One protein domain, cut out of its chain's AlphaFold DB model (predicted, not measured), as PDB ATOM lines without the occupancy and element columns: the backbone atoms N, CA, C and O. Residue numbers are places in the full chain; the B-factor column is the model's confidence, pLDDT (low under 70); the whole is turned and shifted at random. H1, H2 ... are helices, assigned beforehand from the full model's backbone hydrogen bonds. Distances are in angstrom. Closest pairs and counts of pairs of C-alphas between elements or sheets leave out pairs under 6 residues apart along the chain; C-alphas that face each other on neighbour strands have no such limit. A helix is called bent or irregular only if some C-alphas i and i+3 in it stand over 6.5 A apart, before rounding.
ATOM      1  N   LYS A   2      47.456  57.397 -26.709       33.53
ATOM      2  CA  LYS A   2      47.768  56.703 -25.429       33.53
ATOM      3  C   LYS A   2      46.541  56.169 -24.641       33.53
ATOM      4  O   LYS A   2      46.690  55.211 -23.905       33.53
ATOM      5  N   LYS A   3      45.318  56.683 -24.867       48.72
ATOM      6  CA  LYS A   3      44.085  56.254 -24.160       48.72
ATOM      7  C   LYS A   3      43.429  54.947 -24.648       48.72
ATOM      8  O   LYS A   3      42.612  54.399 -23.922       48.72
ATOM      9  N   ILE A   4      43.758  54.437 -25.840       43.84
ATOM     10  CA  ILE A   4      43.175  53.170 -26.340       43.84
ATOM     11  C   ILE A   4      43.907  51.965 -25.733       43.84
ATOM     12  O   ILE A   4      43.281  50.976 -25.372       43.84
ATOM     13  N   ARG A   5      45.221  52.083 -25.506       34.12
ATOM     14  CA  ARG A   5      46.028  51.042 -24.851       34.12
ATOM     15  C   ARG A   5      45.652  50.853 -23.371       34.12
ATOM     16  O   ARG A   5      45.707  49.731 -22.875       34.12
ATOM     17  N   ASP A   6      45.185  51.910 -22.704       44.19
ATOM     18  CA  ASP A   6      44.701  51.849 -21.315       44.19
ATOM     19  C   ASP A   6      43.279  51.274 -21.183       44.19
ATOM     20  O   ASP A   6      42.983  50.615 -20.186       44.19
ATOM     21  N   LEU A   7      42.424  51.424 -22.210       45.84
ATOM     22  CA  LEU A   7      41.122  50.735 -22.273       45.84
ATOM     23  C   LEU A   7      41.300  49.208 -22.263       45.84
ATOM     24  O   LEU A   7      40.545  48.503 -21.605       45.84
ATOM     25  N   PHE A   8      42.355  48.704 -22.914       46.47
ATOM     26  CA  PHE A   8      42.698  47.280 -22.896       46.47
ATOM     27  C   PHE A   8      43.506  46.850 -21.664       46.47
ATOM     28  O   PHE A   8      43.338  45.727 -21.201       46.47
ATOM     29  N   LYS A   9      44.339  47.710 -21.065       43.34
ATOM     30  CA  LYS A   9      45.091  47.343 -19.846       43.34
ATOM     31  C   LYS A   9      44.188  47.087 -18.634       43.34
ATOM     32  O   LYS A   9      44.460  46.165 -17.871       43.34
ATOM     33  N   ASN A  10      43.072  47.805 -18.500       48.12
ATOM     34  CA  ASN A  10      42.074  47.503 -17.465       48.12
ATOM     35  C   ASN A  10      41.255  46.224 -17.749       48.12
ATOM     36  O   ASN A  10      40.645  45.694 -16.819       48.12
ATOM     37  N   ARG A  11      41.282  45.682 -18.983       51.28
ATOM     38  CA  ARG A  11      40.690  44.371 -19.330       51.28
ATOM     39  C   ARG A  11      41.523  43.184 -18.838       51.28
ATOM     40  O   ARG A  11      40.993  42.086 -18.772       51.28
ATOM     41  N   ILE A  12      42.796  43.378 -18.489       49.25
ATOM     42  CA  ILE A  12      43.729  42.275 -18.183       49.25
ATOM     43  C   ILE A  12      43.874  42.037 -16.666       49.25
ATOM     44  O   ILE A  12      44.199  40.933 -16.246       49.25
ATOM     45  N   ASN A  13      43.526  43.016 -15.821       49.66
ATOM     46  CA  ASN A  13      43.719  42.939 -14.361       49.66
ATOM     47  C   ASN A  13      42.499  42.457 -13.544       49.66
ATOM     48  O   ASN A  13      42.498  42.571 -12.319       49.66
ATOM     49  N   LYS A  14      41.440  41.916 -14.169       56.69
ATOM     50  CA  LYS A  14      40.279  41.347 -13.452       56.69
ATOM     51  C   LYS A  14      39.814  40.033 -14.088       56.69
ATOM     52  O   LYS A  14      39.789  39.919 -15.303       56.69
ATOM     53  N   ASN A  15      39.422  39.080 -13.231       68.38
ATOM     54  CA  ASN A  15      38.810  37.763 -13.503       68.38
ATOM     55  C   ASN A  15      38.377  37.522 -14.972       68.38
ATOM     56  O   ASN A  15      37.398  38.116 -15.433       68.38
ATOM     57  N   LEU A  16      39.060  36.594 -15.657       69.44
ATOM     58  CA  LEU A  16      38.884  36.241 -17.075       69.44
ATOM     59  C   LEU A  16      37.413  36.013 -17.472       69.44
ATOM     60  O   LEU A  16      36.985  36.466 -18.533       69.44
ATOM     61  N   LYS A  17      36.602  35.394 -16.599       69.44
ATOM     62  CA  LYS A  17      35.170  35.153 -16.863       69.44
ATOM     63  C   LYS A  17      34.386  36.454 -17.062       69.44
ATOM     64  O   LYS A  17      33.526  36.527 -17.935       69.44
ATOM     65  N   LYS A  18      34.697  37.501 -16.288       67.94
ATOM     66  CA  LYS A  18      34.046  38.815 -16.425       67.94
ATOM     67  C   LYS A  18      34.449  39.489 -17.734       67.94
ATOM     68  O   LYS A  18      33.602  40.079 -18.391       67.94
ATOM     69  N   VAL A  19      35.713  39.366 -18.134       69.69
ATOM     70  CA  VAL A  19      36.242  39.965 -19.371       69.69
ATOM     71  C   VAL A  19      35.577  39.358 -20.603       69.69
ATOM     72  O   VAL A  19      35.087  40.089 -21.460       69.69
ATOM     73  N   VAL A  20      35.497  38.026 -20.660       74.88
ATOM     74  CA  VAL A  20      34.826  37.308 -21.755       74.88
ATOM     75  C   VAL A  20      33.351  37.704 -21.841       74.88
ATOM     76  O   VAL A  20      32.871  38.034 -22.923       74.88
ATOM     77  N   PHE A  21      32.652  37.767 -20.703       76.94
ATOM     78  CA  PHE A  21      31.248  38.179 -20.652       76.94
ATOM     79  C   PHE A  21      31.021  39.610 -21.178       76.94
ATOM     80  O   PHE A  21      30.141  39.825 -22.012       76.94
ATOM     81  N   TYR A  22      31.828  40.589 -20.749       76.62
ATOM     82  CA  TYR A  22      31.697  41.979 -21.213       76.62
ATOM     83  C   TYR A  22      32.017  42.142 -22.703       76.62
ATOM     84  O   TYR A  22      31.334  42.902 -23.393       76.62
ATOM     85  N   ASN A  23      33.011  41.414 -23.217       82.56
ATOM     86  CA  ASN A  23      33.339  41.429 -24.643       82.56
ATOM     87  C   ASN A  23      32.207  40.830 -25.488       82.56
ATOM     88  O   ASN A  23      31.854  41.405 -26.517       82.56
ATOM     89  N   LEU A  24      31.601  39.728 -25.034       87.19
ATOM     90  CA  LEU A  24      30.455  39.116 -25.708       87.19
ATOM     91  C   LEU A  24      29.245  40.061 -25.722       87.19
ATOM     92  O   LEU A  24      28.621  40.252 -26.762       87.19
ATOM     93  N   LEU A  25      28.948  40.711 -24.595       87.62
ATOM     94  CA  LEU A  25      27.848  41.673 -24.507       87.62
ATOM     95  C   LEU A  25      28.083  42.896 -25.408       87.62
ATOM     96  O   LEU A  25      27.167  43.351 -26.091       87.62
ATOM     97  N   THR A  26      29.319  43.400 -25.452       89.62
ATOM     98  CA  THR A  26      29.712  44.508 -26.338       89.62
ATOM     99  C   THR A  26      29.571  44.122 -27.810       89.62
ATOM    100  O   THR A  26      29.087  44.925 -28.603       89.62
ATOM    101  N   LEU A  27      29.927  42.885 -28.171       93.06
ATOM    102  CA  LEU A  27      29.749  42.354 -29.522       93.06
ATOM    103  C   LEU A  27      28.266  42.284 -29.915       93.06
ATOM    104  O   LEU A  27      27.893  42.795 -30.968       93.06
ATOM    105  N   ILE A  28      27.415  41.712 -29.056       93.62
ATOM    106  CA  ILE A  28      25.963  41.611 -29.294       93.62
ATOM    107  C   ILE A  28      25.353  43.000 -29.507       93.62
ATOM    108  O   ILE A  28      24.545  43.205 -30.412       93.62
ATOM    109  N   ILE A  29      25.766  43.976 -28.699       94.88
ATOM    110  CA  ILE A  29      25.280  45.350 -28.811       94.88
ATOM    111  C   ILE A  29      25.791  46.014 -30.085       94.88
ATOM    112  O   ILE A  29      25.000  46.643 -30.777       94.88
ATOM    113  N   ALA A  30      27.060  45.841 -30.453       95.69
ATOM    114  CA  ALA A  30      27.583  46.369 -31.712       95.69
ATOM    115  C   ALA A  30      26.798  45.844 -32.925       95.69
ATOM    116  O   ALA A  30      26.421  46.629 -33.794       95.69
ATOM    117  N   ILE A  31      26.476  44.545 -32.939       95.75
ATOM    118  CA  ILE A  31      25.634  43.922 -33.971       95.75
ATOM    119  C   ILE A  31      24.223  44.526 -33.959       95.75
ATOM    120  O   ILE A  31      23.715  44.936 -35.002       95.75
ATOM    121  N   SER A  32      23.598  44.622 -32.783       96.25
ATOM    122  CA  SER A  32      22.248  45.175 -32.637       96.25
ATOM    123  C   SER A  32      22.153  46.624 -33.118       96.25
ATOM    124  O   SER A  32      21.228  46.972 -33.849       96.25
ATOM    125  N   PHE A  33      23.130  47.462 -32.765       96.00
ATOM    126  CA  PHE A  33      23.180  48.859 -33.187       96.00
ATOM    127  C   PHE A  33      23.421  48.999 -34.688       96.00
ATOM    128  O   PHE A  33      22.750  49.805 -35.321       96.00
ATOM    129  N   ALA A  34      24.321  48.199 -35.265       95.19
ATOM    130  CA  ALA A  34      24.560  48.197 -36.704       95.19
ATOM    131  C   ALA A  34      23.273  47.875 -37.481       95.19
ATOM    132  O   ALA A  34      22.897  48.613 -38.394       95.19
ATOM    133  N   PHE A  35      22.547  46.830 -37.073       94.38
ATOM    134  CA  PHE A  35      21.271  46.490 -37.697       94.38
ATOM    135  C   PHE A  35      20.196  47.544 -37.454       94.38
ATOM    136  O   PHE A  35      19.473  47.876 -38.390       94.38
ATOM    137  N   PHE A  36      20.103  48.108 -36.248       94.31
ATOM    138  CA  PHE A  36      19.155  49.183 -35.965       94.31
ATOM    139  C   PHE A  36      19.411  50.408 -36.851       94.31
ATOM    140  O   PHE A  36      18.475  50.905 -37.467       94.31
ATOM    141  N   SER A  37      20.666  50.841 -37.006       93.69
ATOM    142  CA  SER A  37      21.039  51.942 -37.903       93.69
ATOM    143  C   SER A  37      20.673  51.663 -39.364       93.69
ATOM    144  O   SER A  37      20.167  52.555 -40.042       93.69
ATOM    145  N   VAL A  38      20.827  50.423 -39.844       91.56
ATOM    146  CA  VAL A  38      20.337  50.023 -41.178       91.56
ATOM    147  C   VAL A  38      18.814  50.130 -41.282       91.56
ATOM    148  O   VAL A  38      18.286  50.607 -42.290       91.56
ATOM    149  N   GLN A  39      18.083  49.761 -40.226       89.69
ATOM    150  CA  GLN A  39      16.630  49.940 -40.196       89.69
ATOM    151  C   GLN A  39      16.212  51.414 -40.222       89.69
ATOM    152  O   GLN A  39      15.068  51.687 -40.570       89.69
ATOM    153  N   LEU A  40      17.107  52.365 -39.956       90.31
ATOM    154  CA  LEU A  40      16.809  53.793 -40.077       90.31
ATOM    155  C   LEU A  40      17.031  54.345 -41.489       90.31
ATOM    156  O   LEU A  40      16.451  55.385 -41.785       90.31
ATOM    157  N   ILE A  41      17.803  53.676 -42.361       89.44
ATOM    158  CA  ILE A  41      18.111  54.156 -43.725       89.44
ATOM    159  C   ILE A  41      16.814  54.483 -44.479       89.44
ATOM    160  O   ILE A  41      15.942  53.601 -44.545       89.44
ATOM    161  N   PRO A  42      16.655  55.710 -45.018       85.88
ATOM    162  CA  PRO A  42      15.484  56.056 -45.796       85.88
ATOM    163  C   PRO A  42      15.621  55.391 -47.157       85.88
ATOM    164  O   PRO A  42      16.710  55.282 -47.715       85.88
ATOM    165  N   MET A  43      14.513  54.928 -47.697       80.19
ATOM    166  CA  MET A  43      14.520  54.228 -48.970       80.19
ATOM    167  C   MET A  43      13.812  55.117 -49.974       80.19
ATOM    168  O   MET A  43      12.587  55.178 -50.026       80.19
ATOM    169  N   ASN A  44      14.608  55.893 -50.689       75.06
ATOM    170  CA  ASN A  44      14.151  56.824 -51.703       75.06
ATOM    171  C   ASN A  44      15.129  56.774 -52.887       75.06
ATOM    172  O   ASN A  44      16.134  56.065 -52.847       75.06
ATOM    173  N   ASN A  45      14.838  57.528 -53.944       71.56
ATOM    174  CA  ASN A  45      15.666  57.529 -55.154       71.56
ATOM    175  C   ASN A  45      17.063  58.143 -54.949       71.56
ATOM    176  O   ASN A  45      17.935  57.937 -55.786       71.56
ATOM    177  N   ALA A  46      17.281  58.887 -53.861       70.56
ATOM    178  CA  ALA A  46      18.585  59.433 -53.497       70.56
ATOM    179  C   ALA A  46      19.456  58.437 -52.708       70.56
ATOM    180  O   ALA A  46      20.642  58.684 -52.494       70.56
ATOM    181  N   THR A  47      18.896  57.299 -52.294       78.75
ATOM    182  CA  THR A  47      19.595  56.293 -51.493       78.75
ATOM    183  C   THR A  47      20.250  55.240 -52.387       78.75
ATOM    184  O   THR A  47      19.575  54.484 -53.088       78.75
ATOM    185  N   ASP A  48      21.574  55.096 -52.296       86.06
ATOM    186  CA  ASP A  48      22.272  53.920 -52.837       86.06
ATOM    187  C   ASP A  48      22.230  52.803 -51.790       86.06
ATOM    188  O   ASP A  48      23.115  52.673 -50.939       86.06
ATOM    189  N   VAL A  49      21.155  52.012 -51.828       85.50
ATOM    190  CA  VAL A  49      20.805  51.064 -50.759       85.50
ATOM    191  C   VAL A  49      21.965  50.129 -50.405       85.50
ATOM    192  O   VAL A  49      22.231  49.914 -49.224       85.50
ATOM    193  N   LYS A  50      22.696  49.586 -51.390       87.56
ATOM    194  CA  LYS A  50      23.800  48.651 -51.105       87.56
ATOM    195  C   LYS A  50      24.956  49.359 -50.413       87.56
ATOM    196  O   LYS A  50      25.436  48.881 -49.384       87.56
ATOM    197  N   PHE A  51      25.387  50.495 -50.959       88.19
ATOM    198  CA  PHE A  51      26.463  51.283 -50.370       88.19
ATOM    199  C   PHE A  51      26.125  51.700 -48.933       88.19
ATOM    200  O   PHE A  51      26.948  51.536 -48.029       88.19
ATOM    201  N   GLU A  52      24.909  52.188 -48.696       89.12
ATOM    202  CA  GLU A  52      24.484  52.675 -47.384       89.12
ATOM    203  C   GLU A  52      24.359  51.565 -46.351       89.12
ATOM    204  O   GLU A  52      24.808  51.739 -45.217       89.12
ATOM    205  N   VAL A  53      23.806  50.413 -46.733       90.50
ATOM    206  CA  VAL A  53      23.692  49.261 -45.835       90.50
ATOM    207  C   VAL A  53      25.080  48.788 -45.410       90.50
ATOM    208  O   VAL A  53      25.348  48.693 -44.212       90.50
ATOM    209  N   TYR A  54      25.994  48.540 -46.354       91.19
ATOM    210  CA  TYR A  54      27.322  48.017 -46.017       91.19
ATOM    211  C   TYR A  54      28.169  49.014 -45.226       91.19
ATOM    212  O   TYR A  54      28.773  48.644 -44.215       91.19
ATOM    213  N   SER A  55      28.199  50.280 -45.650       90.69
ATOM    214  CA  SER A  55      28.948  51.323 -44.943       90.69
ATOM    215  C   SER A  55      28.409  51.542 -43.527       90.69
ATOM    216  O   SER A  55      29.196  51.571 -42.578       90.69
ATOM    217  N   THR A  56      27.085  51.604 -43.351       92.50
ATOM    218  CA  THR A  56      26.451  51.747 -42.032       92.50
ATOM    219  C   THR A  56      26.754  50.544 -41.141       92.50
ATOM    220  O   THR A  56      27.179  50.737 -40.001       92.50
ATOM    221  N   LEU A  57      26.619  49.309 -41.645       93.19
ATOM    222  CA  LEU A  57      26.917  48.104 -40.864       93.19
ATOM    223  C   LEU A  57      28.354  48.114 -40.335       93.19
ATOM    224  O   LEU A  57      28.565  47.945 -39.136       93.19
ATOM    225  N   ILE A  58      29.334  48.344 -41.215       93.31
ATOM    226  CA  ILE A  58      30.758  48.284 -40.864       93.31
ATOM    227  C   ILE A  58      31.122  49.408 -39.891       93.31
ATOM    228  O   ILE A  58      31.713  49.154 -38.838       93.31
ATOM    229  N   ILE A  59      30.765  50.653 -40.219       92.69
ATOM    230  CA  ILE A  59      31.174  51.818 -39.430       92.69
ATOM    231  C   ILE A  59      30.524  51.776 -38.046       92.69
ATOM    232  O   ILE A  59      31.217  51.958 -37.043       92.69
ATOM    233  N   ILE A  60      29.220  51.492 -37.959       94.62
ATOM    234  CA  ILE A  60      28.518  51.455 -36.670       94.62
ATOM    235  C   ILE A  60      28.964  50.271 -35.827       94.62
ATOM    236  O   ILE A  60      29.185  50.453 -34.628       94.62
ATOM    237  N   PHE A  61      29.200  49.105 -36.432       95.19
ATOM    238  CA  PHE A  61      29.780  47.976 -35.714       95.19
ATOM    239  C   PHE A  61      31.124  48.354 -35.077       95.19
ATOM    240  O   PHE A  61      31.288  48.184 -33.871       95.19
ATOM    241  N   ILE A  62      32.059  48.934 -35.842       93.69
ATOM    242  CA  ILE A  62      33.382  49.331 -35.330       93.69
ATOM    243  C   ILE A  62      33.246  50.382 -34.224       93.69
ATOM    244  O   ILE A  62      33.836  50.238 -33.151       93.69
ATOM    245  N   VAL A  63      32.462  51.438 -34.462       92.12
ATOM    246  CA  VAL A  63      32.292  52.534 -33.500       92.12
ATOM    247  C   VAL A  63      31.698  52.010 -32.198       92.12
ATOM    248  O   VAL A  63      32.280  52.241 -31.136       92.12
ATOM    249  N   VAL A  64      30.585  51.274 -32.261       93.44
ATOM    250  CA  VAL A  64      29.900  50.738 -31.077       93.44
ATOM    251  C   VAL A  64      30.731  49.659 -30.397       93.44
ATOM    252  O   VAL A  64      30.750  49.617 -29.177       93.44
ATOM    253  N   TYR A  65      31.499  48.852 -31.125       92.44
ATOM    254  CA  TYR A  65      32.427  47.906 -30.506       92.44
ATOM    255  C   TYR A  65      33.505  48.618 -29.669       92.44
ATOM    256  O   TYR A  65      33.844  48.170 -28.574       92.44
ATOM    257  N   ILE A  66      34.000  49.773 -30.134       90.38
ATOM    258  CA  ILE A  66      34.998  50.581 -29.413       90.38
ATOM    259  C   ILE A  66      34.393  51.285 -28.186       90.38
ATOM    260  O   ILE A  66      35.060  51.394 -27.154       90.38
ATOM    261  N   ILE A  67      33.163  51.803 -28.282       89.81
ATOM    262  CA  ILE A  67      32.544  52.618 -27.213       89.81
ATOM    263  C   ILE A  67      31.476  51.883 -26.391       89.81
ATOM    264  O   ILE A  67      30.931  52.464 -25.450       89.81
ATOM    265  N   GLY A  68      31.168  50.632 -26.725       87.62
ATOM    266  CA  GLY A  68      29.995  49.907 -26.237       87.62
ATOM    267  C   GLY A  68      29.997  49.684 -24.732       87.62
ATOM    268  O   GLY A  68      28.944  49.772 -24.109       87.62
ATOM    269  N   GLU A  69      31.172  49.536 -24.118       84.69
ATOM    270  CA  GLU A  69      31.308  49.478 -22.658       84.69
ATOM    271  C   GLU A  69      30.754  50.739 -21.980       84.69
ATOM    272  O   GLU A  69      30.021  50.643 -20.999       84.69
ATOM    273  N   LYS A  70      31.026  51.929 -22.534       89.56
ATOM    274  CA  LYS A  70      30.512  53.196 -21.987       89.56
ATOM    275  C   LYS A  70      29.009  53.340 -22.195       89.56
ATOM    276  O   LYS A  70      28.324  53.904 -21.344       89.56
ATOM    277  N   ILE A  71      28.501  52.852 -23.329       90.44
ATOM    278  CA  ILE A  71      27.059  52.825 -23.610       90.44
ATOM    279  C   ILE A  71      26.363  51.933 -22.578       90.44
ATOM    280  O   ILE A  71      25.403  52.364 -21.945       90.44
ATOM    281  N   LEU A  72      26.892  50.728 -22.365       88.50
ATOM    282  CA  LEU A  72      26.411  49.769 -21.378       88.50
ATOM    283  C   LEU A  72      26.457  50.322 -19.957       88.50
ATOM    284  O   LEU A  72      25.474  50.221 -19.233       88.50
ATOM    285  N   GLU A  73      27.573  50.921 -19.551       88.56
ATOM    286  CA  GLU A  73      27.716  51.530 -18.230       88.56
ATOM    287  C   GLU A  73      26.653  52.615 -18.008       88.56
ATOM    288  O   GLU A  73      25.954  52.614 -16.991       88.56
ATOM    289  N   LYS A  74      26.457  53.498 -18.995       89.88
ATOM    290  CA  LYS A  74      25.421  54.535 -18.943       89.88
ATOM    291  C   LYS A  74      24.009  53.944 -18.894       89.88
ATOM    292  O   LYS A  74      23.162  54.425 -18.146       89.88
ATOM    293  N   PHE A  75      23.749  52.895 -19.662       91.44
ATOM    294  CA  PHE A  75      22.467  52.196 -19.670       91.44
ATOM    295  C   PHE A  75      22.165  51.538 -18.313       91.44
ATOM    296  O   PHE A  75      21.119  51.788 -17.716       91.44
ATOM    297  N   TRP A  76      23.111  50.768 -17.770       89.06
ATOM    298  CA  TRP A  76      22.943  50.083 -16.489       89.06
ATOM    299  C   TRP A  76      22.821  51.046 -15.312       89.06
ATOM    300  O   TRP A  76      22.018  50.803 -14.413       89.06
ATOM    301  N   THR A  77      23.598  52.132 -15.301       89.56
ATOM    302  CA  THR A  77      23.461  53.182 -14.279       89.56
ATOM    303  C   THR A  77      22.070  53.807 -14.336       89.56
ATOM    304  O   THR A  77      21.410  53.892 -13.306       89.56
ATOM    305  N   THR A  78      21.572  54.119 -15.534       88.06
ATOM    306  CA  THR A  78      20.224  54.670 -15.740       88.06
ATOM    307  C   THR A  78      19.125  53.760 -15.182       88.06
ATOM    308  O   THR A  78      18.292  54.207 -14.392       88.06
ATOM    309  N   ILE A  79      19.148  52.467 -15.525       88.56
ATOM    310  CA  ILE A  79      18.152  51.495 -15.039       88.56
ATOM    311  C   ILE A  79      18.224  51.327 -13.522       88.56
ATOM    312  O   ILE A  79      17.189  51.247 -12.859       88.56
ATOM    313  N   LYS A  80      19.437  51.279 -12.955       88.44
ATOM    314  CA  LYS A  80      19.626  51.152 -11.504       88.44
ATOM    315  C   LYS A  80      19.057  52.350 -10.752       88.44
ATOM    316  O   LYS A  80      18.459  52.159  -9.699       88.44
ATOM    317  N   THR A  81      19.228  53.557 -11.288       87.25
ATOM    318  CA  THR A  81      18.718  54.784 -10.670       87.25
ATOM    319  C   THR A  81      17.198  54.895 -10.776       87.25
ATOM    320  O   THR A  81      16.566  55.376  -9.842       87.25
ATOM    321  N   ASN A  82      16.588  54.445 -11.879       84.06
ATOM    322  CA  ASN A  82      15.142  54.540 -12.070       84.06
ATOM    323  C   ASN A  82      14.573  53.312 -12.803       84.06
ATOM    324  O   ASN A  82      14.477  53.281 -14.032       84.06
ATOM    325  N   LYS A  83      14.129  52.310 -12.035       84.62
ATOM    326  CA  LYS A  83      13.580  51.053 -12.572       84.62
ATOM    327  C   LYS A  83      12.330  51.255 -13.437       84.62
ATOM    328  O   LYS A  83      12.193  50.590 -14.460       84.62
ATOM    329  N   ILE A  84      11.452  52.191 -13.063       84.81
ATOM    330  CA  ILE A  84      10.228  52.510 -13.821       84.81
ATOM    331  C   ILE A  84      10.597  53.029 -15.212       84.81
ATOM    332  O   ILE A  84       9.997  52.620 -16.203       84.81
ATOM    333  N   SER A  85      11.636  53.868 -15.304       83.12
ATOM    334  CA  SER A  85      12.108  54.367 -16.598       83.12
ATOM    335  C   SER A  85      12.600  53.249 -17.519       83.12
ATOM    336  O   SER A  85      12.360  53.324 -18.721       83.12
ATOM    337  N   GLY A  86      13.207  52.190 -16.972       89.00
ATOM    338  CA  GLY A  86      13.601  51.006 -17.739       89.00
ATOM    339  C   GLY A  86      12.394  50.256 -18.306       89.00
ATOM    340  O   GLY A  86      12.347  49.995 -19.503       89.00
ATOM    341  N   LEU A  87      11.376  49.983 -17.483       89.62
ATOM    342  CA  LEU A  87      10.156  49.297 -17.934       89.62
ATOM    343  C   LEU A  87       9.394  50.094 -19.003       89.62
ATOM    344  O   LEU A  87       9.022  49.537 -20.034       89.62
ATOM    345  N   LEU A  88       9.220  51.404 -18.800       91.94
ATOM    346  CA  LEU A  88       8.587  52.277 -19.795       91.94
ATOM    347  C   LEU A  88       9.394  52.330 -21.096       91.94
ATOM    348  O   LEU A  88       8.821  52.254 -22.178       91.94
ATOM    349  N   SER A  89      10.723  52.395 -21.004       94.38
ATOM    350  CA  SER A  89      11.591  52.414 -22.187       94.38
ATOM    351  C   SER A  89      11.543  51.104 -22.968       94.38
ATOM    352  O   SER A  89      11.663  51.129 -24.191       94.38
ATOM    353  N   LEU A  90      11.339  49.970 -22.290       94.31
ATOM    354  CA  LEU A  90      11.130  48.683 -22.950       94.31
ATOM    355  C   LEU A  90       9.826  48.703 -23.753       94.31
ATOM    356  O   LEU A  90       9.846  48.401 -24.946       94.31
ATOM    357  N   PHE A  91       8.725  49.140 -23.135       94.25
ATOM    358  CA  PHE A  91       7.440  49.306 -23.819       94.25
ATOM    359  C   PHE A  91       7.556  50.249 -25.026       94.25
ATOM    360  O   PHE A  91       7.185  49.879 -26.138       94.25
ATOM    361  N   PHE A  92       8.167  51.424 -24.846       95.44
ATOM    362  CA  PHE A  92       8.395  52.380 -25.931       95.44
ATOM    363  C   PHE A  92       9.232  51.788 -27.065       95.44
ATOM    364  O   PHE A  92       8.865  51.936 -28.228       95.44
ATOM    365  N   SER A  93      10.311  51.065 -26.752       95.75
ATOM    366  CA  SER A  93      11.137  50.419 -27.776       95.75
ATOM    367  C   SER A  93      10.364  49.370 -28.579       95.75
ATOM    368  O   SER A  93      10.515  49.308 -29.798       95.75
ATOM    369  N   ALA A  94       9.467  48.615 -27.934       94.19
ATOM    370  CA  ALA A  94       8.595  47.665 -28.616       94.19
ATOM    371  C   ALA A  94       7.602  48.375 -29.554       94.19
ATOM    372  O   ALA A  94       7.426  47.940 -30.693       94.19
ATOM    373  N   CYS A  95       7.006  49.497 -29.126       94.88
ATOM    374  CA  CYS A  95       6.147  50.322 -29.983       94.88
ATOM    375  C   CYS A  95       6.903  50.839 -31.217       94.88
ATOM    376  O   CYS A  95       6.400  50.733 -32.336       94.88
ATOM    377  N   ILE A  96       8.115  51.369 -31.014       94.88
ATOM    378  CA  ILE A  96       8.956  51.937 -32.077       94.88
ATOM    379  C   ILE A  96       9.340  50.862 -33.095       94.88
ATOM    380  O   ILE A  96       9.107  51.052 -34.286       94.88
ATOM    381  N   ILE A  97       9.890  49.729 -32.644       93.31
ATOM    382  CA  ILE A  97      10.331  48.642 -33.530       93.31
ATOM    383  C   ILE A  97       9.161  48.068 -34.323       93.31
ATOM    384  O   ILE A  97       9.259  47.952 -35.543       93.31
ATOM    385  N   ARG A  98       8.030  47.793 -33.662       91.69
ATOM    386  CA  ARG A  98       6.829  47.283 -34.332       91.69
ATOM    387  C   ARG A  98       6.373  48.226 -35.448       91.69
ATOM    388  O   ARG A  98       6.082  47.782 -36.553       91.69
ATOM    389  N   LYS A  99       6.295  49.533 -35.183       91.31
ATOM    390  CA  LYS A  99       5.887  50.514 -36.201       91.31
ATOM    391  C   LYS A  99       6.942  50.690 -37.300       91.31
ATOM    392  O   LYS A  99       6.574  50.882 -38.460       91.31
ATOM    393  N   ALA A 100       8.230  50.619 -36.962       89.81
ATOM    394  CA  ALA A 100       9.330  50.708 -37.925       89.81
ATOM    395  C   ALA A 100       9.310  49.539 -38.920       89.81
ATOM    396  O   ALA A 100       9.599  49.716 -40.099       89.81
ATOM    397  N   GLU A 101       8.936  48.351 -38.452       88.25
ATOM    398  CA  GLU A 101       8.764  47.164 -39.283       88.25
ATOM    399  C   GLU A 101       7.609  47.333 -40.279       88.25
ATOM    400  O   GLU A 101       7.811  47.203 -41.486       88.25
ATOM    401  N   PHE A 102       6.420  47.727 -39.804       83.75
ATOM    402  CA  PHE A 102       5.255  47.931 -40.677       83.75
ATOM    403  C   PHE A 102       5.486  48.990 -41.759       83.75
ATOM    404  O   PHE A 102       5.075  48.811 -42.905       83.75
ATOM    405  N   THR A 103       6.165  50.085 -41.414       78.50
ATOM    406  CA  THR A 103       6.430  51.178 -42.361       78.50
ATOM    407  C   THR A 103       7.427  50.799 -43.456       78.50
ATOM    408  O   THR A 103       7.316  51.313 -44.568       78.50
ATOM    409  N   LYS A 104       8.363  49.876 -43.198       74.19
ATOM    410  CA  LYS A 104       9.274  49.352 -44.233       74.19
ATOM    411  C   LYS A 104       8.680  48.193 -45.031       74.19
ATOM    412  O   LYS A 104       8.897  48.135 -46.241       74.19
ATOM    413  N   ALA A 105       7.917  47.309 -44.388       60.88
ATOM    414  CA  ALA A 105       7.341  46.128 -45.030       60.88
ATOM    415  C   ALA A 105       6.290  46.471 -46.100       60.88
ATOM    416  O   ALA A 105       6.203  45.778 -47.109       60.88
ATOM    417  N   TYR A 106       5.511  47.540 -45.906       54.97
ATOM    418  CA  TYR A 106       4.355  47.830 -46.761       54.97
ATOM    419  C   TYR A 106       4.667  48.702 -47.994       54.97
ATOM    420  O   TYR A 106       4.002  48.566 -49.013       54.97
ATOM    421  N   ILE A 107       5.671  49.587 -47.933       55.91
ATOM    422  CA  ILE A 107       5.801  50.686 -48.916       55.91
ATOM    423  C   ILE A 107       6.978  50.484 -49.894       55.91
ATOM    424  O   ILE A 107       6.979  51.056 -50.978       55.91
ATOM    425  N   ILE A 108       7.994  49.681 -49.546       62.75
ATOM    426  CA  ILE A 108       9.343  49.871 -50.123       62.75
ATOM    427  C   ILE A 108      10.063  48.577 -50.526       62.75
ATOM    428  O   ILE A 108      11.131  48.628 -51.128       62.75
ATOM    429  N   TYR A 109       9.492  47.397 -50.284       65.44
ATOM    430  CA  TYR A 109      10.171  46.126 -50.574       65.44
ATOM    431  C   TYR A 109      10.693  46.010 -52.021       65.44
ATOM    432  O   TYR A 109      11.743  45.421 -52.257       65.44
ATOM    433  N   TRP A 110      10.015  46.655 -52.977       68.94
ATOM    434  CA  TRP A 110      10.422  46.742 -54.383       68.94
ATOM    435  C   TRP A 110      11.695  47.566 -54.636       68.94
ATOM    436  O   TRP A 110      12.387  47.321 -55.619       68.94
ATOM    437  N   MET A 111      12.017  48.529 -53.765       74.31
ATOM    438  CA  MET A 111      13.226  49.363 -53.848       74.31
ATOM    439  C   MET A 111      14.445  48.692 -53.200       74.31
ATOM    440  O   MET A 111      15.576  49.136 -53.399       74.31
ATOM    441  N   ILE A 112      14.234  47.634 -52.413       78.69
ATOM    442  CA  ILE A 112      15.309  46.901 -51.745       78.69
ATOM    443  C   ILE A 112      15.853  45.846 -52.720       78.69
ATOM    444  O   ILE A 112      15.085  45.017 -53.214       78.69
ATOM    445  N   PRO A 113      17.172  45.816 -52.986       82.25
ATOM    446  CA  PRO A 113      17.772  44.766 -53.800       82.25
ATOM    447  C   PRO A 113      17.414  43.371 -53.273       82.25
ATOM    448  O   PRO A 113      17.436  43.141 -52.062       82.25
ATOM    449  N   LYS A 114      17.105  42.420 -54.166       82.38
ATOM    450  CA  LYS A 114      16.626  41.079 -53.771       82.38
ATOM    451  C   LYS A 114      17.584  40.349 -52.822       82.38
ATOM    452  O   LYS A 114      17.144  39.634 -51.928       82.38
ATOM    453  N   ASP A 115      18.884  40.569 -52.985       84.62
ATOM    454  CA  ASP A 115      19.951  40.027 -52.142       84.62
ATOM    455  C   ASP A 115      19.999  40.635 -50.725       84.62
ATOM    456  O   ASP A 115      20.595  40.050 -49.825       84.62
ATOM    457  N   MET A 116      19.335  41.772 -50.501       84.12
ATOM    458  CA  MET A 116      19.340  42.533 -49.243       84.12
ATOM    459  C   MET A 116      18.068  42.382 -48.411       84.12
ATOM    460  O   MET A 116      18.052  42.759 -47.240       84.12
ATOM    461  N   ILE A 117      17.012  41.814 -48.986       82.38
ATOM    462  CA  ILE A 117      15.694  41.632 -48.363       82.38
ATOM    463  C   ILE A 117      15.783  41.069 -46.936       82.38
ATOM    464  O   ILE A 117      15.126  41.565 -46.022       82.38
ATOM    465  N   ASN A 118      16.633  40.060 -46.719       85.44
ATOM    466  CA  ASN A 118      16.744  39.378 -45.426       85.44
ATOM    467  C   ASN A 118      17.222  40.303 -44.293       85.44
ATOM    468  O   ASN A 118      16.898  40.053 -43.128       85.44
ATOM    469  N   ILE A 119      17.940  41.385 -44.622       85.19
ATOM    470  CA  ILE A 119      18.398  42.400 -43.662       85.19
ATOM    471  C   ILE A 119      17.214  43.201 -43.094       85.19
ATOM    472  O   ILE A 119      17.301  43.728 -41.990       85.19
ATOM    473  N   PHE A 120      16.080  43.235 -43.791       84.56
ATOM    474  CA  PHE A 120      14.852  43.916 -43.370       84.56
ATOM    475  C   PHE A 120      13.779  42.935 -42.870       84.56
ATOM    476  O   PHE A 120      12.602  43.272 -42.793       84.56
ATOM    477  N   SER A 121      14.171  41.704 -42.521       86.31
ATOM    478  CA  SER A 121      13.254  40.688 -41.995       86.31
ATOM    479  C   SER A 121      12.902  40.906 -40.518       86.31
ATOM    480  O   SER A 121      13.683  41.473 -39.750       86.31
ATOM    481  N   HIS A 122      11.769  40.342 -40.080       87.12
ATOM    482  CA  HIS A 122      11.327  40.327 -38.675       87.12
ATOM    483  C   HIS A 122      12.429  39.883 -37.691       87.12
ATOM    484  O   HIS A 122      12.560  40.421 -36.593       87.12
ATOM    485  N   LYS A 123      13.274  38.920 -38.097       89.38
ATOM    486  CA  LYS A 123      14.389  38.417 -37.275       89.38
ATOM    487  C   LYS A 123      15.429  39.503 -36.996       89.38
ATOM    488  O   LYS A 123      15.953  39.579 -35.888       89.38
ATOM    489  N   ILE A 124      15.720  40.357 -37.978       90.44
ATOM    490  CA  ILE A 124      16.676  41.457 -37.816       90.44
ATOM    491  C   ILE A 124      16.072  42.590 -36.984       90.44
ATOM    492  O   ILE A 124      16.769  43.154 -36.142       90.44
ATOM    493  N   TYR A 125      14.774  42.873 -37.130       88.69
ATOM    494  CA  TYR A 125      14.068  43.808 -36.245       88.69
ATOM    495  C   TYR A 125      14.096  43.362 -34.775       88.69
ATOM    496  O   TYR A 125      14.341  44.178 -33.880       88.69
ATOM    497  N   LEU A 126      13.955  42.057 -34.515       89.06
ATOM    498  CA  LEU A 126      14.115  41.496 -33.172       89.06
ATOM    499  C   LEU A 126      15.527  41.750 -32.617       89.06
ATOM    500  O   LEU A 126      15.674  42.196 -31.481       89.06
ATOM    501  N   ILE A 127      16.569  41.551 -33.430       91.88
ATOM    502  CA  ILE A 127      17.957  41.858 -33.042       91.88
ATOM    503  C   ILE A 127      18.143  43.360 -32.778       91.88
ATOM    504  O   ILE A 127      18.763  43.737 -31.782       91.88
ATOM    505  N   ALA A 128      17.584  44.232 -33.620       92.94
ATOM    506  CA  ALA A 128      17.633  45.690 -33.478       92.94
ATOM    507  C   ALA A 128      16.894  46.218 -32.231       92.94
ATOM    508  O   ALA A 128      17.164  47.334 -31.775       92.94
ATOM    509  N   THR A 129      15.999  45.421 -31.638       93.94
ATOM    510  CA  THR A 129      15.216  45.821 -30.459       93.94
ATOM    511  C   THR A 129      16.109  46.138 -29.262       93.94
ATOM    512  O   THR A 129      15.841  47.095 -28.539       93.94
ATOM    513  N   LEU A 130      17.217  45.410 -29.079       94.88
ATOM    514  CA  LEU A 130      18.153  45.673 -27.983       94.88
ATOM    515  C   LEU A 130      18.786  47.073 -28.086       94.88
ATOM    516  O   LEU A 130      18.813  47.808 -27.098       94.88
ATOM    517  N   ALA A 131      19.257  47.472 -29.269       95.62
ATOM    518  CA  ALA A 131      19.797  48.808 -29.506       95.62
ATOM    519  C   ALA A 131      18.734  49.894 -29.316       95.62
ATOM    520  O   ALA A 131      18.990  50.889 -28.632       95.62
ATOM    521  N   CYS A 132      17.527  49.675 -29.848       95.81
ATOM    522  CA  CYS A 132      16.402  50.585 -29.655       95.81
ATOM    523  C   CYS A 132      16.072  50.761 -28.165       95.81
ATOM    524  O   CYS A 132      15.916  51.890 -27.700       95.81
ATOM    525  N   TYR A 133      16.048  49.678 -27.385       96.31
ATOM    526  CA  TYR A 133      15.799  49.718 -25.946       96.31
ATOM    527  C   TYR A 133      16.884  50.484 -25.180       96.31
ATOM    528  O   TYR A 133      16.570  51.355 -24.362       96.31
ATOM    529  N   ILE A 134      18.162  50.224 -25.479       95.19
ATOM    530  CA  ILE A 134      19.291  50.937 -24.868       95.19
ATOM    531  C   ILE A 134      19.200  52.442 -25.156       95.19
ATOM    532  O   ILE A 134      19.285  53.255 -24.231       95.19
ATOM    533  N   LEU A 135      18.995  52.819 -26.421       93.88
ATOM    534  CA  LEU A 135      18.873  54.217 -26.837       93.88
ATOM    535  C   LEU A 135      17.669  54.897 -26.196       93.88
ATOM    536  O   LEU A 135      17.819  55.972 -25.617       93.88
ATOM    537  N   THR A 136      16.501  54.256 -26.250       95.00
ATOM    538  CA  THR A 136      15.257  54.786 -25.680       95.00
ATOM    539  C   THR A 136      15.420  55.018 -24.184       95.00
ATOM    540  O   THR A 136      15.066  56.083 -23.700       95.00
ATOM    541  N   THR A 137      16.068  54.097 -23.466       94.62
ATOM    542  CA  THR A 137      16.352  54.244 -22.031       94.62
ATOM    543  C   THR A 137      17.249  55.444 -21.738       94.62
ATOM    544  O   THR A 137      16.951  56.255 -20.858       94.62
ATOM    545  N   ILE A 138      18.346  55.594 -22.489       92.44
ATOM    546  CA  ILE A 138      19.288  56.706 -22.308       92.44
ATOM    547  C   ILE A 138      18.622  58.050 -22.643       92.44
ATOM    548  O   ILE A 138      18.806  59.020 -21.905       92.44
ATOM    549  N   ILE A 139      17.864  58.116 -23.741       91.44
ATOM    550  CA  ILE A 139      17.187  59.334 -24.202       91.44
ATOM    551  C   ILE A 139      16.047  59.701 -23.251       91.44
ATOM    552  O   ILE A 139      15.986  60.840 -22.796       91.44
ATOM    553  N   PHE A 140      15.189  58.747 -22.890       91.88
ATOM    554  CA  PHE A 140      14.065  58.979 -21.987       91.88
ATOM    555  C   PHE A 140      14.540  59.461 -20.616       91.88
ATOM    556  O   PHE A 140      14.025  60.446 -20.093       91.88
ATOM    557  N   SER A 141      15.592  58.849 -20.063       90.56
ATOM    558  CA  SER A 141      16.200  59.338 -18.823       90.56
ATOM    559  C   SER A 141      16.799  60.737 -18.972       90.56
ATOM    560  O   SER A 141      16.636  61.566 -18.077       90.56
ATOM    561  N   ALA A 142      17.452  61.040 -20.099       89.19
ATOM    562  CA  ALA A 142      17.968  62.381 -20.357       89.19
ATOM    563  C   ALA A 142      16.841  63.426 -20.412       89.19
ATOM    564  O   ALA A 142      16.981  64.482 -19.796       89.19
ATOM    565  N   ILE A 143      15.721  63.112 -21.072       89.44
ATOM    566  CA  ILE A 143      14.527  63.968 -21.132       89.44
ATOM    567  C   ILE A 143      13.931  64.153 -19.733       89.44
ATOM    568  O   ILE A 143      13.698  65.286 -19.324       89.44
ATOM    569  N   LEU A 144      13.741  63.075 -18.966       89.56
ATOM    570  CA  LEU A 144      13.210  63.153 -17.602       89.56
ATOM    571  C   LEU A 144      14.089  64.012 -16.692       89.56
ATOM    572  O   LEU A 144      13.582  64.893 -16.003       89.56
TER     573      LEU A 144
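Overview. This is residues 2 to 144 of the 532 residues of an uncharacterized protein of Firmicutes bacterium (UniProt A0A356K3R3). The longest helix, H3, is bent into an L: arm H3a lies side by side with H2, and arm H3b runs toward H4. In the middle H6 crosses H2 and packs on H4, while H1 lies off one end of H2. The printed part has 143 residues with six named helices, H1 to H6 in order, and no named strand: all helix, mostly crossed. It is only just compact, close to loose; the radius of gyration of the C-alphas is 17.0 A, the spans 52, 36 and 24 A.

Arrangement. Look first at H3, residues 49 to 81, by its hydrogen bonds assigned as one helix but bent, with C-alphas 66 and 69 7.8 A apart; arms H3a, to residue 66, and H3b, from 69, are only just about perpendicular at 72 degrees. H2, residues 16 to 40, touches H3a in a helical hairpin at a shallow tilt of 28 degrees; the closest C-alphas, of Ala 34 and Leu 57, are 4.8 A apart. H6, residues 122 to 144, touches H2 with residues 124 to 132 alone, about perpendicular at 84 degrees, closest at C-alphas 36 and 128, 4.6 A. H4, residues 83 to 107, touches H6 at a steep tilt of 46 degrees, closest at C-alphas 93 and 133, 5.1 A. Every O i to N i+4 pair is within hydrogen-bond range in H2, H3a and H3b, against 4 of 7 in H1, residues 2 to 12, 20 of 21 in H4 and 17 of 19 in H6; H5, residues 117 to 120, is too short for one.

Along the chain. Find C-alpha 2 at (47.768, 56.703, -25.429), where H1 begins. H2 spans 36.4 A, H3a 25.6 A, H4 37.2 A and H6 31.1 A, to C-alpha 144 at (13.210, 63.153, -17.602).

Size, cuts and confidence. C-alphas 13 and 110, 52.2 A apart, are the farthest pair. The printed part has no cut and no long link. Look for pLDDT under 70 at residues 2 to 19 and 105 to 110.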